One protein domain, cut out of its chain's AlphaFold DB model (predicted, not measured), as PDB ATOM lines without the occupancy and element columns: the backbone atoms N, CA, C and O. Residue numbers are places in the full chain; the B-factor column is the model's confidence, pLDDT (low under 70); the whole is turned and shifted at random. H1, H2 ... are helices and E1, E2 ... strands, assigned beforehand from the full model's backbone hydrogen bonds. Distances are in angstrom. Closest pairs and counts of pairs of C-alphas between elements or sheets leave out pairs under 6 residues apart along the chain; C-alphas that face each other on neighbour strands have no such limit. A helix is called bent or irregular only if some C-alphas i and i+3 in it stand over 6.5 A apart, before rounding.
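AT A GLANCE: This is residues 132 to 239 of the 340 residues of the protein "RNA ligase (ATP)" of Neobodo designis (UniProt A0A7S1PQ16). A thin antiparallel ribbon of two strands, E1 and E2, runs through the middle, with H3 in the loop at one end and H2 in the loop beyond the other. H4 follows E2, and the long H5 folds back past the ribbon, with H1 between H5 and E1. The 108 printed residues hold, in order, H1, H2, E1, H3, E2, H4 and H5; the class is mostly helix, with 53 residues, under half, in named elements. The whole is only just compact, close to loose, with a radius of gyration of the C-alphas of 15.5 A and spans of 46 by 35 by 27 A.

HOW THE PARTS SIT: H1, residues 138 to 142, touches residues 220 to 228 of H5, residues 209 to 228; their closest C-alphas, of Asp 139 and Ala 224, are 4.8 A apart. The closest C-alphas of H1 and E1, residues 171 to 175, are those of Cys 141 and Val 174, 6.7 A apart. H2, residues 153 to 159, and H3, residues 182 to 185, touch no helix. E1 and E2, residues 192 to 196, are antiparallel at 165 degrees, with N 172 and O 195 within hydrogen-bond range at 2.8 A. H4, residues 198 to 204, and H5 form a helical hairpin; they only just touch, with 3 pairs of C-alphas within 8 A, the closest those of Glu 202 and Gln 209 at 6.4 A. They run opposite ways at 36 degrees, only just a steep tilt. Each O i to N i+4 pair is within range in H1, but 2 of 3 in H2, 2 of 3 in H4 and 8 of 16 in H5; H3 is too short for one.

IN THESE COORDINATES: H1, 6.1 A long, begins at C-alpha 138 (23.110, -50.843, 35.294). H2 is 8.5 A long and irregular: C-alphas 156 and 159 are 7.2 A apart. E1, H3, E2 and H4 measure 13.4, 5.1, 13.7 and 10.0 A. H5, 27.5 A long, is only just irregular, with C-alphas 214 and 217 6.6 A apart, and ends at C-alpha 228 (27.851, -43.387, 32.155).

THE WHOLE: The two C-alphas farthest apart, of Asn 161 and Lys 186, are 47.6 A apart. The printed part has no cut; the link from H2 to E1 is long, and residues 203 to 208 stand free. Mean pLDDT of the printed part is 82.6, with residue 206 and residues 208 to 219 and 229 to 239 under 70.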
ATOM      1  N   PRO A 132       9.501 -45.898  35.772       90.62
ATOM      2  CA  PRO A 132      10.950 -45.916  35.789       90.62
ATOM      3  C   PRO A 132      11.466 -44.490  35.980       90.62
ATOM      4  O   PRO A 132      11.216 -43.622  35.153       90.62
ATOM      5  N   ILE A 133      12.226 -44.255  37.050       88.81
ATOM      6  CA  ILE A 133      12.888 -42.959  37.262       88.81
ATOM      7  C   ILE A 133      14.059 -42.806  36.291       88.81
ATOM      8  O   ILE A 133      14.286 -41.729  35.777       88.81
ATOM      9  N   VAL A 134      14.798 -43.876  36.015       88.12
ATOM     10  CA  VAL A 134      15.843 -43.941  34.986       88.12
ATOM     11  C   VAL A 134      15.713 -45.299  34.314       88.12
ATOM     12  O   VAL A 134      15.368 -46.288  34.968       88.12
ATOM     13  N   ARG A 135      15.989 -45.362  33.011       89.81
ATOM     14  CA  ARG A 135      16.041 -46.617  32.263       89.81
ATOM     15  C   ARG A 135      17.283 -46.642  31.385       89.81
ATOM     16  O   ARG A 135      17.482 -45.747  30.577       89.81
ATOM     17  N   GLY A 136      18.092 -47.684  31.536       90.44
ATOM     18  CA  GLY A 136      19.349 -47.820  30.814       90.44
ATOM     19  C   GLY A 136      20.149 -49.028  31.283       90.44
ATOM     20  O   GLY A 136      19.593 -49.988  31.829       90.44
ATOM     21  N   THR A 137      21.460 -48.976  31.074       92.19
ATOM     22  CA  THR A 137      22.400 -49.939  31.651       92.19
ATOM     23  C   THR A 137      22.398 -49.853  33.178       92.19
ATOM     24  O   THR A 137      21.926 -48.879  33.770       92.19
ATOM     25  N   LEU A 138      22.960 -50.869  33.840       91.44
ATOM     26  CA  LEU A 138      23.110 -50.843  35.294       91.44
ATOM     27  C   LEU A 138      23.882 -49.598  35.753       91.44
ATOM     28  O   LEU A 138      23.432 -48.933  36.676       91.44
ATOM     29  N   ASP A 139      24.982 -49.247  35.083       87.44
ATOM     30  CA  ASP A 139      25.776 -48.062  35.428       87.44
ATOM     31  C   ASP A 139      24.975 -46.764  35.305       87.44
ATOM     32  O   ASP A 139      25.036 -45.928  36.202       87.44
ATOM     33  N   GLN A 140      24.156 -46.619  34.260       86.19
ATOM     34  CA  GLN A 140      23.269 -45.461  34.124       86.19
ATOM     35  C   GLN A 140      22.260 -45.389  35.280       86.19
ATOM     36  O   GLN A 140      22.070 -44.331  35.869       86.19
ATOM     37  N   CYS A 141      21.657 -46.513  35.676       90.69
ATOM     38  CA  CYS A 141      20.739 -46.543  36.818       90.69
ATOM     39  C   CYS A 141      21.446 -46.277  38.163       90.69
ATOM     40  O   CYS A 141      20.874 -45.629  39.037       90.69
ATOM     41  N   LEU A 142      22.680 -46.763  38.341       89.00
ATOM     42  CA  LEU A 142      23.491 -46.539  39.546       89.00
ATOM     43  C   LEU A 142      24.031 -45.102  39.644       89.00
ATOM     44  O   LEU A 142      24.350 -44.647  40.741       89.00
ATOM     45  N   ALA A 143      24.127 -44.390  38.519       86.75
ATOM     46  CA  ALA A 143      24.540 -42.990  38.457       86.75
ATOM     47  C   ALA A 143      23.441 -42.003  38.904       86.75
ATOM     48  O   ALA A 143      23.698 -40.800  38.954       86.75
ATOM     49  N   PHE A 144      22.231 -42.484  39.218       86.69
ATOM     50  CA  PHE A 144      21.110 -41.639  39.626       86.69
ATOM     51  C   PHE A 144      21.349 -40.917  40.961       86.69
ATOM     52  O   PHE A 144      21.837 -41.509  41.933       86.69
ATOM     53  N   ASP A 145      20.931 -39.648  41.034       85.81
ATOM     54  CA  ASP A 145      21.110 -38.820  42.223       85.81
ATOM     55  C   ASP A 145      20.086 -39.055  43.334       85.81
ATOM     56  O   ASP A 145      19.175 -38.262  43.558       85.81
ATOM     57  N   VAL A 146      20.270 -40.139  44.084       86.88
ATOM     58  CA  VAL A 146      19.413 -40.451  45.236       86.88
ATOM     59  C   VAL A 146      19.526 -39.453  46.392       86.88
ATOM     60  O   VAL A 146      18.569 -39.342  47.150       86.88
ATOM     61  N   GLU A 147      20.646 -38.736  46.553       85.62
ATOM     62  CA  GLU A 147      20.869 -37.859  47.717       85.62
ATOM     63  C   GLU A 147      19.961 -36.631  47.679       85.62
ATOM     64  O   GLU A 147      19.429 -36.220  48.709       85.62
ATOM     65  N   ASN A 148      19.719 -36.092  46.483       86.00
ATOM     66  CA  ASN A 148      18.840 -34.941  46.289       86.00
ATOM     67  C   ASN A 148      17.460 -35.328  45.736       86.00
ATOM     68  O   ASN A 148      16.650 -34.455  45.405       86.00
ATOM     69  N   PHE A 149      17.155 -36.627  45.641       88.94
ATOM     70  CA  PHE A 149      15.891 -37.093  45.084       88.94
ATOM     71  C   PHE A 149      14.729 -36.847  46.053       88.94
ATOM     72  O   PHE A 149      14.526 -37.568  47.030       88.94
ATOM     73  N   LYS A 150      13.925 -35.819  45.765       90.62
ATOM     74  CA  LYS A 150      12.652 -35.561  46.450       90.62
ATOM     75  C   LYS A 150      11.580 -36.524  45.945       90.62
ATOM     76  O   LYS A 150      11.479 -36.753  44.742       90.62
ATOM     77  N   THR A 151      10.764 -37.069  46.850       92.12
ATOM     78  CA  THR A 151       9.688 -37.979  46.434       92.12
ATOM     79  C   THR A 151       8.669 -37.241  45.553       92.12
ATOM     80  O   THR A 151       8.186 -36.180  45.955       92.12
ATOM     81  N   PRO A 152       8.309 -37.770  44.366       89.19
ATOM     82  CA  PRO A 152       7.322 -37.136  43.491       89.19
ATOM     83  C   PRO A 152       5.878 -37.428  43.927       89.19
ATOM     84  O   PRO A 152       4.949 -36.753  43.488       89.19
ATOM     85  N   LEU A 153       5.676 -38.426  44.796       92.44
ATOM     86  CA  LEU A 153       4.350 -38.939  45.148       92.44
ATOM     87  C   LEU A 153       3.386 -37.873  45.701       92.44
ATOM     88  O   LEU A 153       2.238 -37.892  45.276       92.44
ATOM     89  N   PRO A 154       3.783 -36.918  46.569       94.19
ATOM     90  CA  PRO A 154       2.862 -35.874  47.016       94.19
ATOM     91  C   PRO A 154       2.236 -35.085  45.864       94.19
ATOM     92  O   PRO A 154       1.028 -34.871  45.862       94.19
ATOM     93  N   ALA A 155       3.029 -34.698  44.860       87.25
ATOM     94  CA  ALA A 155       2.523 -33.959  43.707       87.25
ATOM     95  C   ALA A 155       1.527 -34.799  42.894       87.25
ATOM     96  O   ALA A 155       0.434 -34.320  42.600       87.25
ATOM     97  N   LEU A 156       1.855 -36.073  42.647       86.06
ATOM     98  CA  LEU A 156       0.970 -37.026  41.962       86.06
ATOM     99  C   LEU A 156      -0.346 -37.273  42.708       86.06
ATOM    100  O   LEU A 156      -1.354 -37.612  42.098       86.06
ATOM    101  N   LEU A 157      -0.340 -37.082  44.026       91.00
ATOM    102  CA  LEU A 157      -1.498 -37.232  44.903       91.00
ATOM    103  C   LEU A 157      -2.220 -35.899  45.166       91.00
ATOM    104  O   LEU A 157      -2.981 -35.791  46.127       91.00
ATOM    105  N   GLY A 158      -1.979 -34.878  44.336       88.75
ATOM    106  CA  GLY A 158      -2.669 -33.586  44.395       88.75
ATOM    107  C   GLY A 158      -2.115 -32.601  45.431       88.75
ATOM    108  O   GLY A 158      -2.734 -31.573  45.695       88.75
ATOM    109  N   LEU A 159      -0.946 -32.875  46.020       90.69
ATOM    110  CA  LEU A 159      -0.327 -32.048  47.068       90.69
ATOM    111  C   LEU A 159       0.836 -31.187  46.553       90.69
ATOM    112  O   LEU A 159       1.622 -30.666  47.343       90.69
ATOM    113  N   GLY A 160       0.949 -30.998  45.234       87.69
ATOM    114  CA  GLY A 160       2.061 -30.269  44.609       87.69
ATOM    115  C   GLY A 160       2.176 -28.791  45.011       87.69
ATOM    116  O   GLY A 160       3.255 -28.214  44.879       87.69
ATOM    117  N   ASN A 161       1.094 -28.196  45.530       87.69
ATOM    118  CA  ASN A 161       1.047 -26.830  46.077       87.69
ATOM    119  C   ASN A 161       1.357 -26.741  47.576       87.69
ATOM    120  O   ASN A 161       1.412 -25.646  48.129       87.69
ATOM    121  N   PHE A 162       1.571 -27.877  48.235       92.00
ATOM    122  CA  PHE A 162       1.845 -27.954  49.665       92.00
ATOM    123  C   PHE A 162       3.184 -28.653  49.919       92.00
ATOM    124  O   PHE A 162       3.209 -29.643  50.654       92.00
ATOM    125  N   PRO A 163       4.289 -28.227  49.275       92.19
ATOM    126  CA  PRO A 163       5.559 -28.928  49.377       92.19
ATOM    127  C   PRO A 163       6.051 -28.958  50.826       92.19
ATOM    128  O   PRO A 163       5.891 -28.006  51.588       92.19
ATOM    129  N   LEU A 164       6.677 -30.070  51.198       92.69
ATOM    130  CA  LEU A 164       7.387 -30.201  52.462       92.69
ATOM    131  C   LEU A 164       8.883 -30.003  52.216       92.69
ATOM    132  O   LEU A 164       9.466 -30.623  51.321       92.69
ATOM    133  N   GLU A 165       9.506 -29.151  53.022       92.12
ATOM    134  CA  GLU A 165      10.953 -28.965  52.996       92.12
ATOM    135  C   GLU A 165      11.670 -30.272  53.369       92.12
ATOM    136  O   GLU A 165      11.231 -31.006  54.256       92.12
ATOM    137  N   GLY A 166      12.754 -30.598  52.657       91.88
ATOM    138  CA  GLY A 166      13.547 -31.801  52.925       91.88
ATOM    139  C   GLY A 166      12.799 -33.130  52.753       91.88
ATOM    140  O   GLY A 166      13.209 -34.134  53.330       91.88
ATOM    141  N   ASN A 167      11.703 -33.170  51.985       95.25
ATOM    142  CA  ASN A 167      10.930 -34.395  51.759       95.25
ATOM    143  C   ASN A 167      11.597 -35.330  50.732       95.25
ATOM    144  O   ASN A 167      11.071 -35.585  49.643       95.25
ATOM    145  N   TYR A 168      12.795 -35.800  51.067       94.06
ATOM    146  CA  TYR A 168      13.557 -36.747  50.261       94.06
ATOM    147  C   TYR A 168      12.848 -38.097  50.199       94.06
ATOM    148  O   TYR A 168      12.240 -38.546  51.174       94.06
ATOM    149  N   ALA A 169      12.929 -38.756  49.047       94.38
ATOM    150  CA  ALA A 169      12.574 -40.161  48.947       94.38
ATOM    151  C   ALA A 169      13.535 -40.997  49.807       94.38
ATOM    152  O   ALA A 169      14.695 -40.637  49.991       94.38
ATOM    153  N   GLU A 170      13.072 -42.152  50.295       94.56
ATOM    154  CA  GLU A 170      13.959 -43.132  50.938       94.56
ATOM    155  C   GLU A 170      15.111 -43.525  50.000       94.56
ATOM    156  O   GLU A 170      16.244 -43.720  50.441       94.56
ATOM    157  N   GLY A 171      14.814 -43.646  48.706       92.50
ATOM    158  CA  GLY A 171      15.753 -44.082  47.691       92.50
ATOM    159  C   GLY A 171      15.062 -44.629  46.449       92.50
ATOM    160  O   GLY A 171      13.910 -44.295  46.171       92.50
ATOM    161  N   ILE A 172      15.766 -45.497  45.726       93.44
ATOM    162  CA  ILE A 172      15.278 -46.173  44.523       93.44
ATOM    163  C   ILE A 172      15.503 -47.685  44.597       93.44
ATOM    164  O   ILE A 172      16.387 -48.186  45.298       93.44
ATOM    165  N   VAL A 173      14.717 -48.413  43.809       96.25
ATOM    166  CA  VAL A 173      14.945 -49.825  43.500       96.25
ATOM    167  C   VAL A 173      15.428 -49.914  42.060       96.25
ATOM    168  O   VAL A 173      14.759 -49.430  41.150       96.25
ATOM    169  N   VAL A 174      16.577 -50.552  41.849       95.50
ATOM    170  CA  VAL A 174      17.119 -50.839  40.517       95.50
ATOM    171  C   VAL A 174      16.909 -52.319  40.238       95.50
ATOM    172  O   VAL A 174      17.277 -53.168  41.050       95.50
ATOM    173  N   ARG A 175      16.304 -52.642  39.093       97.00
ATOM    174  CA  ARG A 175      16.029 -54.025  38.690       97.00
ATOM    175  C   ARG A 175      16.282 -54.248  37.208       97.00
ATOM    176  O   ARG A 175      16.092 -53.340  36.403       97.00
ATOM    177  N   HIS A 176      16.617 -55.479  36.838       97.69
ATOM    178  CA  HIS A 176      16.605 -55.879  35.435       97.69
ATOM    179  C   HIS A 176      15.157 -55.941  34.918       97.69
ATOM    180  O   HIS A 176      14.284 -56.534  35.558       97.69
ATOM    181  N   VAL A 177      14.893 -55.365  33.743       97.31
ATOM    182  CA  VAL A 177      13.534 -55.280  33.168       97.31
ATOM    183  C   VAL A 177      12.915 -56.655  32.889       97.31
ATOM    184  O   VAL A 177      11.710 -56.827  33.009       97.31
ATOM    185  N   LYS A 178      13.747 -57.663  32.606       97.19
ATOM    186  CA  LYS A 178      13.344 -59.073  32.437       97.19
ATOM    187  C   LYS A 178      13.559 -59.959  33.682       97.19
ATOM    188  O   LYS A 178      13.704 -61.174  33.543       97.19
ATOM    189  N   ARG A 179      13.671 -59.383  34.885       96.69
ATOM    190  CA  ARG A 179      13.793 -60.163  36.134       96.69
ATOM    191  C   ARG A 179      12.666 -61.202  36.235       96.69
ATOM    192  O   ARG A 179      11.515 -60.866  35.978       96.69
ATOM    193  N   GLY A 180      12.992 -62.434  36.627       93.75
ATOM    194  CA  GLY A 180      12.056 -63.562  36.687       93.75
ATOM    195  C   GLY A 180      11.913 -64.348  35.379       93.75
ATOM    196  O   GLY A 180      11.265 -65.393  35.374       93.75
ATOM    197  N   SER A 181      12.515 -63.893  34.273       95.12
ATOM    198  CA  SER A 181      12.560 -64.673  33.031       95.12
ATOM    199  C   SER A 181      13.662 -65.743  33.075       95.12
ATOM    200  O   SER A 181      14.744 -65.471  33.601       95.12
ATOM    201  N   PRO A 182      13.467 -66.928  32.461       94.31
ATOM    202  CA  PRO A 182      14.501 -67.969  32.410       94.31
ATOM    203  C   PRO A 182      15.831 -67.492  31.804       94.31
ATOM    204  O   PRO A 182      16.899 -67.939  32.215       94.31
ATOM    205  N   GLU A 183      15.771 -66.550  30.856       95.31
ATOM    206  CA  GLU A 183      16.945 -65.927  30.226       95.31
ATOM    207  C   GLU A 183      17.862 -65.229  31.235       95.31
ATOM    208  O   GLU A 183      19.076 -65.219  31.041       95.31
ATOM    209  N   ILE A 184      17.285 -64.651  32.290       96.19
ATOM    210  CA  ILE A 184      17.999 -63.900  33.323       96.19
ATOM    211  C   ILE A 184      18.287 -64.779  34.538       96.19
ATOM    212  O   ILE A 184      19.408 -64.781  35.042       96.19
ATOM    213  N   GLU A 185      17.314 -65.577  34.978       94.69
ATOM    214  CA  GLU A 185      17.449 -66.390  36.194       94.69
ATOM    215  C   GLU A 185      18.482 -67.523  36.045       94.69
ATOM    216  O   GLU A 185      19.079 -67.935  37.038       94.69
ATOM    217  N   LYS A 186      18.791 -67.977  34.817       96.44
ATOM    218  CA  LYS A 186      19.833 -68.997  34.564       96.44
ATOM    219  C   LYS A 186      21.225 -68.615  35.083       96.44
ATOM    220  O   LYS A 186      22.051 -69.496  35.303       96.44
ATOM    221  N   TYR A 187      21.496 -67.319  35.253       95.94
ATOM    222  CA  TYR A 187      22.772 -66.822  35.775       95.94
ATOM    223  C   TYR A 187      22.856 -66.877  37.307       95.94
ATOM    224  O   TYR A 187      23.917 -66.599  37.858       95.94
ATOM    225  N   ASN A 188      21.762 -67.240  37.992       94.75
ATOM    226  CA  ASN A 188      21.688 -67.420  39.444       94.75
ATOM    227  C   ASN A 188      22.247 -66.228  40.249       94.75
ATOM    228  O   ASN A 188      22.951 -66.393  41.245       94.75
ATOM    229  N   VAL A 189      21.943 -65.009  39.797       94.62
ATOM    230  CA  VAL A 189      22.329 -63.757  40.455       94.62
ATOM    231  C   VAL A 189      21.090 -62.901  40.688       94.62
ATOM    232  O   VAL A 189      20.247 -62.755  39.803       94.62
ATOM    233  N   SER A 190      20.966 -62.314  41.883       94.19
ATOM    234  CA  SER A 190      19.874 -61.376  42.157       94.19
ATOM    235  C   SER A 190      19.992 -60.162  41.241       94.19
ATOM    236  O   SER A 190      20.988 -59.442  41.266       94.19
ATOM    237  N   THR A 191      18.944 -59.903  40.465       96.62
ATOM    238  CA  THR A 191      18.871 -58.773  39.528       96.62
ATOM    239  C   THR A 191      18.011 -57.624  40.050       96.62
ATOM    240  O   THR A 191      17.401 -56.888  39.274       96.62
ATOM    241  N   ILE A 192      17.934 -57.483  41.373       96.62
ATOM    242  CA  ILE A 192      17.256 -56.388  42.065       96.62
ATOM    243  C   ILE A 192      18.123 -55.894  43.225       96.62
ATOM    244  O   ILE A 192      18.653 -56.694  43.999       96.62
ATOM    245  N   LEU A 193      18.264 -54.577  43.341       93.75
ATOM    246  CA  LEU A 193      18.997 -53.909  44.413       93.75
ATOM    247  C   LEU A 193      18.277 -52.630  44.842       93.75
ATOM    248  O   LEU A 193      17.462 -52.076  44.105       93.75
ATOM    249  N   LYS A 194      18.590 -52.163  46.048       92.25
ATOM    250  CA  LYS A 194      18.067 -50.915  46.608       92.25
ATOM    251  C   LYS A 194      19.210 -49.944  46.861       92.25
ATOM    252  O   LYS A 194      20.255 -50.353  47.363       92.25
ATOM    253  N   ILE A 195      18.973 -48.675  46.567       88.88
ATOM    254  CA  ILE A 195      19.882 -47.570  46.872       88.88
ATOM    255  C   ILE A 195      19.094 -46.575  47.704       88.88
ATOM    256  O   ILE A 195      17.980 -46.238  47.323       88.88
ATOM    257  N   ARG A 196      19.638 -46.127  48.835       88.31
ATOM    258  CA  ARG A 196      18.955 -45.220  49.764       88.31
ATOM    259  C   ARG A 196      19.763 -43.958  49.973       88.31
ATOM    260  O   ARG A 196      20.981 -44.063  50.066       88.31
ATOM    261  N   CYS A 197      19.091 -42.817  50.095       87.38
ATOM    262  CA  CYS A 197      19.773 -41.570  50.421       87.38
ATOM    263  C   CYS A 197      20.369 -41.635  51.833       87.38
ATOM    264  O   CYS A 197      19.809 -42.264  52.747       87.38
ATOM    265  N   SER A 198      21.511 -40.983  52.021       84.56
ATOM    266  CA  SER A 198      22.232 -40.991  53.292       84.56
ATOM    267  C   SER A 198      21.388 -40.393  54.420       84.56
ATOM    268  O   SER A 198      21.313 -40.985  55.498       84.56
ATOM    269  N   ALA A 199      20.633 -39.330  54.131       86.25
ATOM    270  CA  ALA A 199      19.742 -38.675  55.084       86.25
ATOM    271  C   ALA A 199      18.686 -39.638  55.660       86.25
ATOM    272  O   ALA A 199      18.398 -39.612  56.855       86.25
ATOM    273  N   PHE A 200      18.135 -40.545  54.844       87.75
ATOM    274  CA  PHE A 200      17.199 -41.563  55.331       87.75
ATOM    275  C   PHE A 200      17.901 -42.685  56.104       87.75
ATOM    276  O   PHE A 200      17.384 -43.174  57.112       87.75
ATOM    277  N   MET A 201      19.088 -43.108  55.659       83.88
ATOM    278  CA  MET A 201      19.861 -44.130  56.372       83.88
ATOM    279  C   MET A 201      20.255 -43.672  57.780       83.88
ATOM    280  O   MET A 201      20.191 -44.474  58.714       83.88
ATOM    281  N   GLU A 202      20.590 -42.393  57.947       80.25
ATOM    282  CA  GLU A 202      20.899 -41.779  59.243       80.25
ATOM    283  C   GLU A 202      19.717 -41.867  60.218       80.25
ATOM    284  O   GLU A 202      19.911 -42.206  61.387       80.25
ATOM    285  N   LEU A 203      18.482 -41.679  59.735       83.81
ATOM    286  CA  LEU A 203      17.268 -41.829  60.551       83.81
ATOM    287  C   LEU A 203      17.060 -43.267  61.054       83.81
ATOM    288  O   LEU A 203      16.538 -43.467  62.152       83.81
ATOM    289  N   LYS A 204      17.454 -44.276  60.266       76.81
ATOM    290  CA  LYS A 204      17.297 -45.700  60.622       76.81
ATOM    291  C   LYS A 204      18.477 -46.247  61.435       76.81
ATOM    292  O   LYS A 204      18.291 -47.186  62.212       76.81
ATOM    293  N   HIS A 205      19.677 -45.691  61.264       78.06
ATOM    294  CA  HIS A 205      20.917 -46.180  61.876       78.06
ATOM    295  C   HIS A 205      21.793 -45.028  62.403       78.06
ATOM    296  O   HIS A 205      22.870 -44.779  61.853       78.06
ATOM    297  N   PRO A 206      21.397 -44.366  63.510       69.81
ATOM    298  CA  PRO A 206      22.013 -43.117  63.973       69.81
ATOM    299  C   PRO A 206      23.522 -43.176  64.295       69.81
ATOM    300  O   PRO A 206      24.145 -42.127  64.405       69.81
ATOM    301  N   ASN A 207      24.143 -44.365  64.351       71.31
ATOM    302  CA  ASN A 207      25.559 -44.559  64.706       71.31
ATOM    303  C   ASN A 207      26.439 -45.154  63.584       71.31
ATOM    304  O   ASN A 207      27.613 -45.420  63.818       71.31
ATOM    305  N   LYS A 208      25.905 -45.389  62.376       64.50
ATOM    306  CA  LYS A 208      26.665 -45.971  61.242       64.50
ATOM    307  C   LYS A 208      27.062 -44.939  60.174       64.50
ATOM    308  O   LYS A 208      27.309 -45.283  59.022       64.50
ATOM    309  N   GLN A 209      27.115 -43.665  60.567       58.31
ATOM    310  CA  GLN A 209      27.206 -42.499  59.678       58.31
ATOM    311  C   GLN A 209      28.429 -42.514  58.749       58.31
ATOM    312  O   GLN A 209      28.307 -42.199  57.569       58.31
ATOM    313  N   LYS A 210      29.600 -42.887  59.276       57.91
ATOM    314  CA  LYS A 210      30.870 -42.835  58.537       57.91
ATOM    315  C   LYS A 210      31.028 -44.017  57.575       57.91
ATOM    316  O   LYS A 210      31.295 -43.840  56.394       57.91
ATOM    317  N   GLU A 211      30.724 -45.210  58.076       60.94
ATOM    318  CA  GLU A 211      30.855 -46.476  57.353       60.94
ATOM    319  C   GLU A 211      29.902 -46.566  56.145       60.94
ATOM    320  O   GLU A 211      30.267 -47.116  55.109       60.94
ATOM    321  N   LEU A 212      28.695 -45.987  56.244       57.38
ATOM    322  CA  LEU A 212      27.688 -46.003  55.171       57.38
ATOM    323  C   LEU A 212      27.944 -44.970  54.062       57.38
ATOM    324  O   LEU A 212      27.597 -45.232  52.910       57.38
ATOM    325  N   LYS A 213      28.535 -43.810  54.389       56.81
ATOM    326  CA  LYS A 213      28.889 -42.781  53.394       56.81
ATOM    327  C   LYS A 213      30.122 -43.185  52.584       56.81
ATOM    328  O   LYS A 213      30.074 -43.134  51.358       56.81
ATOM    329  N   GLU A 214      31.164 -43.676  53.258       57.56
ATOM    330  CA  GLU A 214      32.466 -43.979  52.641       57.56
ATOM    331  C   GLU A 214      32.444 -45.217  51.715       57.56
ATOM    332  O   GLU A 214      33.252 -45.315  50.797       57.56
ATOM    333  N   THR A 215      31.533 -46.182  51.909       56.59
ATOM    334  CA  THR A 215      31.624 -47.485  51.211       56.59
ATOM    335  C   THR A 215      30.844 -47.583  49.898       56.59
ATOM    336  O   THR A 215      31.328 -48.214  48.956       56.59
ATOM    337  N   TYR A 216      29.656 -46.981  49.794       58.25
ATOM    338  CA  TYR A 216      28.796 -47.149  48.611       58.25
ATOM    339  C   TYR A 216      28.873 -45.969  47.632       58.25
ATOM    340  O   TYR A 216      29.068 -46.165  46.428       58.25
ATOM    341  N   PHE A 217      28.735 -44.741  48.135       58.94
ATOM    342  CA  PHE A 217      28.553 -43.555  47.295       58.94
ATOM    343  C   PHE A 217      29.846 -43.050  46.668       58.94
ATOM    344  O   PHE A 217      29.870 -42.766  45.467       58.94
ATOM    345  N   ASP A 218      30.928 -43.022  47.441       60.97
ATOM    346  CA  ASP A 218      32.201 -42.483  46.965       60.97
ATOM    347  C   ASP A 218      32.853 -43.362  45.891       60.97
ATOM    348  O   ASP A 218      33.555 -42.851  45.016       60.97
ATOM    349  N   THR A 219      32.574 -44.669  45.906       66.88
ATOM    350  CA  THR A 219      33.249 -45.635  45.028       66.88
ATOM    351  C   THR A 219      32.362 -46.106  43.879       66.88
ATOM    352  O   THR A 219      32.757 -46.001  42.718       66.88
ATOM    353  N   ILE A 220      31.151 -46.610  44.157       71.75
ATOM    354  CA  ILE A 220      30.315 -47.252  43.126       71.75
ATOM    355  C   ILE A 220      29.619 -46.203  42.267       71.75
ATOM    356  O   ILE A 220      29.729 -46.264  41.041       71.75
ATOM    357  N   ARG A 221      28.946 -45.222  42.883       73.81
ATOM    358  CA  ARG A 221      28.249 -44.170  42.131       73.81
ATOM    359  C   ARG A 221      29.234 -43.291  41.371       73.81
ATOM    360  O   ARG A 221      29.026 -43.069  40.187       73.81
ATOM    361  N   LYS A 222      30.327 -42.842  41.995       74.25
ATOM    362  CA  LYS A 222      31.353 -42.037  41.306       74.25
ATOM    363  C   LYS A 222      31.914 -42.754  40.075       74.25
ATOM    364  O   LYS A 222      32.048 -42.154  39.006       74.25
ATOM    365  N   ALA A 223      32.186 -44.055  40.197       76.94
ATOM    366  CA  ALA A 223      32.639 -44.861  39.071       76.94
ATOM    367  C   ALA A 223      31.533 -45.066  38.019       76.94
ATOM    368  O   ALA A 223      31.823 -45.011  36.826       76.94
ATOM    369  N   ALA A 224      30.278 -45.247  38.437       79.00
ATOM    370  CA  ALA A 224      29.129 -45.369  37.539       79.00
ATOM    371  C   ALA A 224      28.864 -44.073  36.757       79.00
ATOM    372  O   ALA A 224      28.736 -44.133  35.544       79.00
ATOM    373  N   VAL A 225      28.886 -42.907  37.413       75.19
ATOM    374  CA  VAL A 225      28.785 -41.577  36.781       75.19
ATOM    375  C   VAL A 225      29.886 -41.392  35.738       75.19
ATOM    376  O   VAL A 225      29.621 -40.950  34.624       75.19
ATOM    377  N   THR A 226      31.118 -41.797  36.067       76.81
ATOM    378  CA  THR A 226      32.248 -41.731  35.129       76.81
ATOM    379  C   THR A 226      32.010 -42.624  33.905       76.81
ATOM    380  O   THR A 226      32.175 -42.170  32.777       76.81
ATOM    381  N   ARG A 227      31.582 -43.879  34.106       77.56
ATOM    382  CA  ARG A 227      31.307 -44.828  33.008       77.56
ATOM    383  C   ARG A 227      30.069 -44.467  32.186       77.56
ATOM    384  O   ARG A 227      30.033 -44.758  30.997       77.56
ATOM    385  N   ALA A 228      29.073 -43.843  32.806       73.06
ATOM    386  CA  ALA A 228      27.851 -43.387  32.155       73.06
ATOM    387  C   ALA A 228      28.037 -42.069  31.381       73.06
ATOM    388  O   ALA A 228      27.123 -41.666  30.666       73.06
ATOM    389  N   GLY A 229      29.196 -41.407  31.507       69.25
ATOM    390  CA  GLY A 229      29.474 -40.125  30.856       69.25
ATOM    391  C   GLY A 229      28.769 -38.927  31.506       69.25
ATOM    392  O   GLY A 229      28.646 -37.881  30.876       69.25
ATOM    393  N   GLY A 230      28.296 -39.065  32.748       67.38
ATOM    394  CA  GLY A 230      27.552 -38.027  33.459       67.38
ATOM    395  C   GLY A 230      26.548 -38.585  34.467       67.38
ATOM    396  O   GLY A 230      26.385 -39.797  34.615       67.38
ATOM    397  N   GLU A 231      25.886 -37.686  35.194       65.25
ATOM    398  CA  GLU A 231      24.783 -38.058  36.082       65.25
ATOM    399  C   GLU A 231      23.545 -38.439  35.268       65.25
ATOM    400  O   GLU A 231      23.201 -37.776  34.286       65.25
ATOM    401  N   ALA A 232      22.860 -39.502  35.689       66.75
ATOM    402  CA  ALA A 232      21.620 -39.902  35.046       66.75
ATOM    403  C   ALA A 232      20.479 -38.972  35.465       66.75
ATOM    404  O   ALA A 232      20.199 -38.799  36.653       66.75
ATOM    405  N   VAL A 233      19.802 -38.401  34.471       61.84
ATOM    406  CA  VAL A 233      18.651 -37.521  34.678       61.84
ATOM    407  C   VAL A 233      17.405 -38.370  34.915       61.84
ATOM    408  O   VAL A 233      17.174 -39.360  34.219       61.84
ATOM    409  N   ALA A 234      16.593 -37.976  35.898       61.44
ATOM    410  CA  ALA A 234      15.285 -38.580  36.099       61.44
ATOM    411  C   ALA A 234      14.429 -38.419  34.830       61.44
ATOM    412  O   ALA A 234      14.190 -37.300  34.383       61.44
ATOM    413  N   LEU A 235      13.867 -39.515  34.328       59.44
ATOM    414  CA  LEU A 235      12.691 -39.580  33.460       59.44
ATOM    415  C   LEU A 235      11.444 -39.143  34.241       59.44
ATOM    416  O   LEU A 235      10.464 -39.880  34.378       59.44
ATOM    417  N   ALA A 236      11.501 -37.958  34.832       50.91
ATOM    418  CA  ALA A 236      10.438 -37.445  35.672       50.91
ATOM    419  C   ALA A 236       9.132 -37.259  34.882       50.91
ATOM    420  O   ALA A 236       8.060 -37.466  35.449       50.91
ATOM    421  N   ASP A 237       9.226 -37.058  33.564       51.06
ATOM    422  CA  ASP A 237       8.094 -37.012  32.631       51.06
ATOM    423  C   ASP A 237       7.212 -38.257  32.657       51.06
ATOM    424  O   ASP A 237       6.007 -38.161  32.447       51.06
ATOM    425  N   THR A 238       7.771 -39.432  32.967       52.69
ATOM    426  CA  THR A 238       6.978 -40.670  33.010       52.69
ATOM    427  C   THR A 238       5.958 -40.655  34.143       52.69
ATOM    428  O   THR A 238       4.903 -41.282  34.040       52.69
ATOM    429  N   MET A 239       6.257 -39.939  35.228       55.59
ATOM    430  CA  MET A 239       5.394 -39.829  36.398       55.59
ATOM    431  C   MET A 239       4.349 -38.727  36.250       55.59
ATOM    432  O   MET A 239       3.286 -38.855  36.850       55.59
TER     433      MET A 239